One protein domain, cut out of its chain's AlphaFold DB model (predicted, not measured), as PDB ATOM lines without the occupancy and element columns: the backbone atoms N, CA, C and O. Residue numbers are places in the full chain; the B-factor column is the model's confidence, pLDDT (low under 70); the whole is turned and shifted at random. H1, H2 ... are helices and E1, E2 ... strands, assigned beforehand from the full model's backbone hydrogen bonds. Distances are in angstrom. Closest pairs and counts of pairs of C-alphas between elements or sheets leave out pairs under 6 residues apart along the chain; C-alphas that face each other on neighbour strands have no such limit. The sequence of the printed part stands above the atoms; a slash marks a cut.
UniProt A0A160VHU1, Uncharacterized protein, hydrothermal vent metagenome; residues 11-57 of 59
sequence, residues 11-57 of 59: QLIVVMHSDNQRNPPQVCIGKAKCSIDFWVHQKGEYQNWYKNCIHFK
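This is residues 11 to 57 of the 59 residues of an uncharacterized protein of hydrothermal vent metagenome (UniProt A0A160VHU1). A small twisted sheet of three short strands has a helical hairpin, H1 and H2, at one end and the bare loop of the E1 and E2 hairpin, residues 17 to 25, reaching out at the other. H1 stands up from the sheet, and H2 only grazes it. The printed part has 47 residues, with three named strands and two named helices in the order E1, E2, H1, H2, E3; the sheet's order is E1, E2, E3, antiparallel, and the class is mixed. It is only just compact, close to loose, with a radius of gyration of the C-alphas of 11.2 A, and elongated, spanning 32 by 19 by 17 A.

Find C-alpha 12 at (123.913, 74.706, 135.266); from there E1, residues 12 to 16, runs 12.7 A. E2, residues 26 to 30, runs 12.4 A. H1, residues 32 to 39, is 10.3 A long, and H2, residues 46 to 52, is 10.0 A. E3, residues 54 to 56, covers 6.6 A and ends at C-alpha 56, (112.060, 77.039, 133.871).

Look first at the hairpin E1 and E2, antiparallel at 155 degrees, with N 14 and O 28 2.9 A apart, within hydrogen-bond range. E2 and E3 are antiparallel at 142 degrees, with N 55 and O 29 at 2.9 A, also within range. H1 is on the sheet at a height of 8.8 A, only just over E2 with 3 C-alphas, and its line rises 46 degrees. H1 and H2 touch as a helical hairpin, opposite ways at a shallow tilt of 14 degrees; their closest C-alphas, Phe 38 and Trp 49, are 6.8 A apart. In both helices every O i to N i+4 pair is within hydrogen-bond range.

The C-alphas farthest apart, Arg 22 and His 41, are 32.7 A apart. The printed part has no cut and no long link. Its mean pLDDT is 81.0, and no printed residue is under 70.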
ATOM      1  N   GLN A  11     126.772  78.089 133.364       71.88
ATOM      2  CA  GLN A  11     125.390  77.624 133.341       71.88
ATOM      3  C   GLN A  11     125.310  76.245 133.975       71.88
ATOM      4  O   GLN A  11     126.213  75.427 133.802       71.88
ATOM      5  N   LEU A  12     124.227  76.006 134.705       75.62
ATOM      6  CA  LEU A  12     123.913  74.706 135.266       75.62
ATOM      7  C   LEU A  12     122.520  74.315 134.779       75.62
ATOM      8  O   LEU A  12     121.567  75.066 134.963       75.62
ATOM      9  N   ILE A  13     122.431  73.172 134.106       79.94
ATOM     10  CA  ILE A  13     121.180  72.639 133.567       79.94
ATOM     11  C   ILE A  13     120.715  71.544 134.519       79.94
ATOM     12  O   ILE A  13     121.471  70.616 134.801       79.94
ATOM     13  N   VAL A  14     119.488  71.664 135.014       78.50
ATOM     14  CA  VAL A  14     118.840  70.644 135.842       78.50
ATOM     15  C   VAL A  14     117.678  70.064 135.058       78.50
ATOM     16  O   VAL A  14     116.845  70.807 134.547       78.50
ATOM     17  N   VAL A  15     117.622  68.740 134.965       81.50
ATOM     18  CA  VAL A  15     116.491  68.019 134.382       81.50
ATOM     19  C   VAL A  15     115.716  67.404 135.536       81.50
ATOM     20  O   VAL A  15     116.221  66.511 136.214       81.50
ATOM     21  N   MET A  16     114.524  67.930 135.799       79.12
ATOM     22  CA  MET A  16     113.660  67.431 136.865       79.12
ATOM     23  C   MET A  16     112.656  66.443 136.282       79.12
ATOM     24  O   MET A  16     111.867  66.789 135.401       79.12
ATOM     25  N   HIS A  17     112.694  65.215 136.788       80.56
ATOM     26  CA  HIS A  17     111.706  64.191 136.483       80.56
ATOM     27  C   HIS A  17     110.600  64.229 137.533       80.56
ATOM     28  O   HIS A  17     110.870  64.323 138.728       80.56
ATOM     29  N   SER A  18     109.353  64.170 137.076       78.00
ATOM     30  CA  SER A  18     108.215  63.922 137.955       78.00
ATOM     31  C   SER A  18     108.143  62.428 138.267       78.00
ATOM     32  O   SER A  18     108.414  61.611 137.389       78.00
ATOM     33  N   ASP A  19     107.694  62.069 139.472       80.12
ATOM     34  CA  ASP A  19     107.338  60.680 139.807       80.12
ATOM     35  C   ASP A  19     106.188  60.145 138.940       80.12
ATOM     36  O   ASP A  19     106.001  58.938 138.789       80.12
ATOM     37  N   ASN A  20     105.404  61.043 138.337       79.12
ATOM     38  CA  ASN A  20     104.366  60.666 137.400       79.12
ATOM     39  C   ASN A  20     104.958  60.542 135.992       79.12
ATOM     40  O   ASN A  20     105.262  61.538 135.337       79.12
ATOM     41  N   GLN A  21     105.058  59.306 135.506       73.38
ATOM     42  CA  GLN A  21     105.676  58.956 134.223       73.38
ATOM     43  C   GLN A  21     105.012  59.622 133.001       73.38
ATOM     44  O   GLN A  21     105.613  59.692 131.933       73.38
ATOM     45  N   ARG A  22     103.774  60.118 133.147       79.62
ATOM     46  CA  ARG A  22     103.054  60.853 132.093       79.62
ATOM     47  C   ARG A  22     103.510  62.303 131.937       79.62
ATOM     48  O   ARG A  22     103.235  62.904 130.903       79.62
ATOM     49  N   ASN A  23     104.161  62.870 132.949       79.12
ATOM     50  CA  ASN A  23     104.595  64.257 132.906       79.12
ATOM     51  C   ASN A  23     105.956  64.350 132.207       79.12
ATOM     52  O   ASN A  23     106.893  63.654 132.610       79.12
ATOM     53  N   PRO A  24     106.098  65.213 131.187       79.94
ATOM     54  CA  PRO A  24     107.383  65.412 130.545       79.94
ATOM     55  C   PRO A  24     108.387  66.004 131.549       79.94
ATOM     56  O   PRO A  24     108.007  66.812 132.404       79.94
ATOM     57  N   PRO A  25     109.670  65.613 131.462       79.62
ATOM     58  CA  PRO A  25     110.707  66.189 132.303       79.62
ATOM     59  C   PRO A  25     110.834  67.687 132.035       79.62
ATOM     60  O   PRO A  25     110.802  68.138 130.888       79.62
ATOM     61  N   GLN A  26     111.005  68.459 133.102       80.25
ATOM     62  CA  GLN A  26     111.166  69.904 133.007       80.25
ATOM     63  C   GLN A  26     112.649  70.262 133.029       80.25
ATOM     64  O   GLN A  26     113.393  69.862 133.931       80.25
ATOM     65  N   VAL A  27     113.080  71.028 132.027       79.81
ATOM     66  CA  VAL A  27     114.456  71.522 131.946       79.81
ATOM     67  C   VAL A  27     114.534  72.897 132.595       79.81
ATOM     68  O   VAL A  27     113.876  73.853 132.180       79.81
ATOM     69  N   CYS A  28     115.386  73.000 133.606       80.56
ATOM     70  CA  CYS A  28     115.621  74.220 134.357       80.56
ATOM     71  C   CYS A  28     117.029  74.729 134.069       80.56
ATOM     72  O   CYS A  28     118.010  73.988 134.187       80.56
ATOM     73  N   ILE A  29     117.140  76.007 133.725       79.69
ATOM     74  CA  ILE A  29     118.429  76.682 133.596       79.69
ATOM     75  C   ILE A  29     118.667  77.454 134.887       79.69
ATOM     76  O   ILE A  29     117.929  78.381 135.220       79.69
ATOM     77  N   GLY A  30     119.699  77.056 135.622       77.75
ATOM     78  CA  GLY A  30     120.065  77.657 136.893       77.75
ATOM     79  C   GLY A  30     121.374  78.436 136.858       77.75
ATOM     80  O   GLY A  30     122.298  78.143 136.089       77.75
ATOM     81  N   LYS A  31     121.477  79.423 137.754       80.88
ATOM     82  CA  LYS A  31     122.741  80.114 138.033       80.88
ATOM     83  C   LYS A  31     123.709  79.122 138.669       80.88
ATOM     84  O   LYS A  31     123.479  78.654 139.782       80.88
ATOM     85  N   ALA A  32     124.822  78.854 137.987       77.38
ATOM     86  CA  ALA A  32     125.781  77.831 138.394       77.38
ATOM     87  C   ALA A  32     126.261  77.987 139.842       77.38
ATOM     88  O   ALA A  32     126.227  77.024 140.595       77.38
ATOM     89  N   LYS A  33     126.630  79.204 140.262       80.19
ATOM     90  CA  LYS A  33     127.125  79.457 141.623       80.19
ATOM     91  C   LYS A  33     126.101  79.092 142.702       80.19
ATOM     92  O   LYS A  33     126.438  78.360 143.620       80.19
ATOM     93  N   CYS A  34     124.854  79.545 142.556       81.62
ATOM     94  CA  CYS A  34     123.824  79.256 143.552       81.62
ATOM     95  C   CYS A  34     123.463  77.765 143.586       81.62
ATOM     96  O   CYS A  34     123.320  77.185 144.658       81.62
ATOM     97  N   SER A  35     123.360  77.122 142.421       81.62
ATOM     98  CA  SER A  35     123.074  75.686 142.372       81.62
ATOM     99  C   SER A  35     124.217  74.842 142.934       81.62
ATOM    100  O   SER A  35     123.951  73.840 143.583       81.62
ATOM    101  N   ILE A  36     125.476  75.243 142.736       82.44
ATOM    102  CA  ILE A  36     126.633  74.572 143.349       82.44
ATOM    103  C   ILE A  36     126.612  74.760 144.870       82.44
ATOM    104  O   ILE A  36     126.822  73.795 145.599       82.44
ATOM    105  N   ASP A  37     126.312  75.964 145.358       83.81
ATOM    106  CA  ASP A  37     126.212  76.213 146.798       83.81
ATOM    107  C   ASP A  37     125.122  75.360 147.459       83.81
ATOM    108  O   ASP A  37     125.360  74.798 148.527       83.81
ATOM    109  N   PHE A  38     123.979  75.174 146.799       85.50
ATOM    110  CA  PHE A  38     122.913  74.316 147.309       85.50
ATOM    111  C   PHE A  38     123.229  72.814 147.183       85.50
ATOM    112  O   PHE A  38     123.187  72.099 148.177       85.50
ATOM    113  N   TRP A  39     123.585  72.316 145.993       81.88
ATOM    114  CA  TRP A  39     123.729  70.871 145.747       81.88
ATOM    115  C   TRP A  39     125.071  70.285 146.197       81.88
ATOM    116  O   TRP A  39     125.119  69.143 146.648       81.88
ATOM    117  N   VAL A  40     126.167  71.038 146.055       82.69
ATOM    118  CA  VAL A  40     127.524  70.558 146.374       82.69
ATOM    119  C   VAL A  40     127.920  70.968 147.786       82.69
ATOM    120  O   VAL A  40     128.422  70.144 148.544       82.69
ATOM    121  N   HIS A  41     127.692  72.234 148.149       85.56
ATOM    122  CA  HIS A  41     128.064  72.743 149.471       85.56
ATOM    123  C   HIS A  41     126.955  72.592 150.523       85.56
ATOM    124  O   HIS A  41     127.210  72.910 151.683       85.56
ATOM    125  N   GLN A  42     125.760  72.117 150.143       84.00
ATOM    126  CA  GLN A  42     124.607  71.920 151.038       84.00
ATOM    127  C   GLN A  42     124.224  73.185 151.822       84.00
ATOM    128  O   GLN A  42     123.802  73.130 152.976       84.00
ATOM    129  N   LYS A  43     124.392  74.355 151.195       81.69
ATOM    130  CA  LYS A  43     124.068  75.655 151.785       81.69
ATOM    131  C   LYS A  43     122.725  76.158 151.267       81.69
ATOM    132  O   LYS A  43     122.573  76.442 150.081       81.69
ATOM    133  N   GLY A  44     121.789  76.360 152.190       82.81
ATOM    134  CA  GLY A  44     120.483  76.963 151.927       82.81
ATOM    135  C   GLY A  44     119.342  75.951 151.847       82.81
ATOM    136  O   GLY A  44     119.538  74.747 151.945       82.81
ATOM    137  N   GLU A  45     118.127  76.470 151.687       87.19
ATOM    138  CA  GLU A  45     116.901  75.674 151.617       87.19
ATOM    139  C   GLU A  45     116.458  75.434 150.174       87.19
ATOM    140  O   GLU A  45     116.638  76.290 149.300       87.19
ATOM    141  N   TYR A  46     115.787  74.299 149.947       83.88
ATOM    142  CA  TYR A  46     115.264  73.918 148.634       83.88
ATOM    143  C   TYR A  46     114.349  74.991 148.041       83.88
ATOM    144  O   TYR A  46     114.492  75.333 146.873       83.88
ATOM    145  N   GLN A  47     113.450  75.575 148.843       85.44
ATOM    146  CA  GLN A  47     112.551  76.630 148.362       85.44
ATOM    147  C   GLN A  47     113.322  77.853 147.859       85.44
ATOM    148  O   GLN A  47     112.953  78.462 146.854       85.44
ATOM    149  N   ASN A  48     114.413  78.193 148.543       84.88
ATOM    150  CA  ASN A  48     115.219  79.354 148.211       84.88
ATOM    151  C   ASN A  48     116.002  79.120 146.912       84.88
ATOM    152  O   ASN A  48     116.059  80.001 146.053       84.88
ATOM    153  N   TRP A  49     116.540  77.910 146.735       85.69
ATOM    154  CA  TRP A  49     117.150  77.481 145.479       85.69
ATOM    155  C   TRP A  49     116.127  77.449 144.331       85.69
ATOM    156  O   TRP A  49     116.354  78.053 143.281       85.69
ATOM    157  N   TYR A  50     114.974  76.819 144.550       83.75
ATOM    158  CA  TYR A  50     113.922  76.651 143.549       83.75
ATOM    159  C   TYR A  50     113.390  77.994 143.036       83.75
ATOM    160  O   TYR A  50     113.181  78.172 141.841       83.75
ATOM    161  N   LYS A  51     113.198  78.971 143.927       85.19
ATOM    162  CA  LYS A  51     112.620  80.270 143.563       85.19
ATOM    163  C   LYS A  51     113.634  81.242 142.959       85.19
ATOM    164  O   LYS A  51     113.290  81.996 142.053       85.19
ATOM    165  N   ASN A  52     114.863  81.260 143.478       83.38
ATOM    166  CA  ASN A  52     115.828  82.321 143.162       83.38
ATOM    167  C   ASN A  52     116.951  81.875 142.221       83.38
ATOM    168  O   ASN A  52     117.667  82.725 141.678       83.38
ATOM    169  N   CYS A  53     117.154  80.564 142.066       82.06
ATOM    170  CA  CYS A  53     118.358  80.031 141.434       82.06
ATOM    171  C   CYS A  53     118.105  79.210 140.179       82.06
ATOM    172  O   CYS A  53     119.052  79.050 139.405       82.06
ATOM    173  N   ILE A  54     116.873  78.766 139.938       84.94
ATOM    174  CA  ILE A  54     116.470  78.118 138.692       84.94
ATOM    175  C   ILE A  54     115.386  78.914 137.973       84.94
ATOM    176  O   ILE A  54     114.526  79.538 138.586       84.94
ATOM    177  N   HIS A  55     115.438  78.862 136.649       82.81
ATOM    178  CA  HIS A  55     114.394  79.358 135.770       82.81
ATOM    179  C   HIS A  55     113.949  78.214 134.868       82.81
ATOM    180  O   HIS A  55     114.780  77.528 134.263       82.81
ATOM    181  N   PHE A  56     112.640  78.004 134.791       78.50
ATOM    182  CA  PHE A  56     112.060  77.039 133.871       78.50
ATOM    183  C   PHE A  56     112.219  77.568 132.458       78.50
ATOM    184  O   PHE A  56     111.849  78.707 132.169       78.50
ATOM    185  N   LYS A  57     112.813  76.754 131.588       72.56
ATOM    186  CA  LYS A  57     112.774  77.049 130.166       72.56
ATOM    187  C   LYS A  57     111.390  76.615 129.695       72.56
ATOM    188  O   LYS A  57     111.094  75.424 129.749       72.56
TER     189      LYS A  57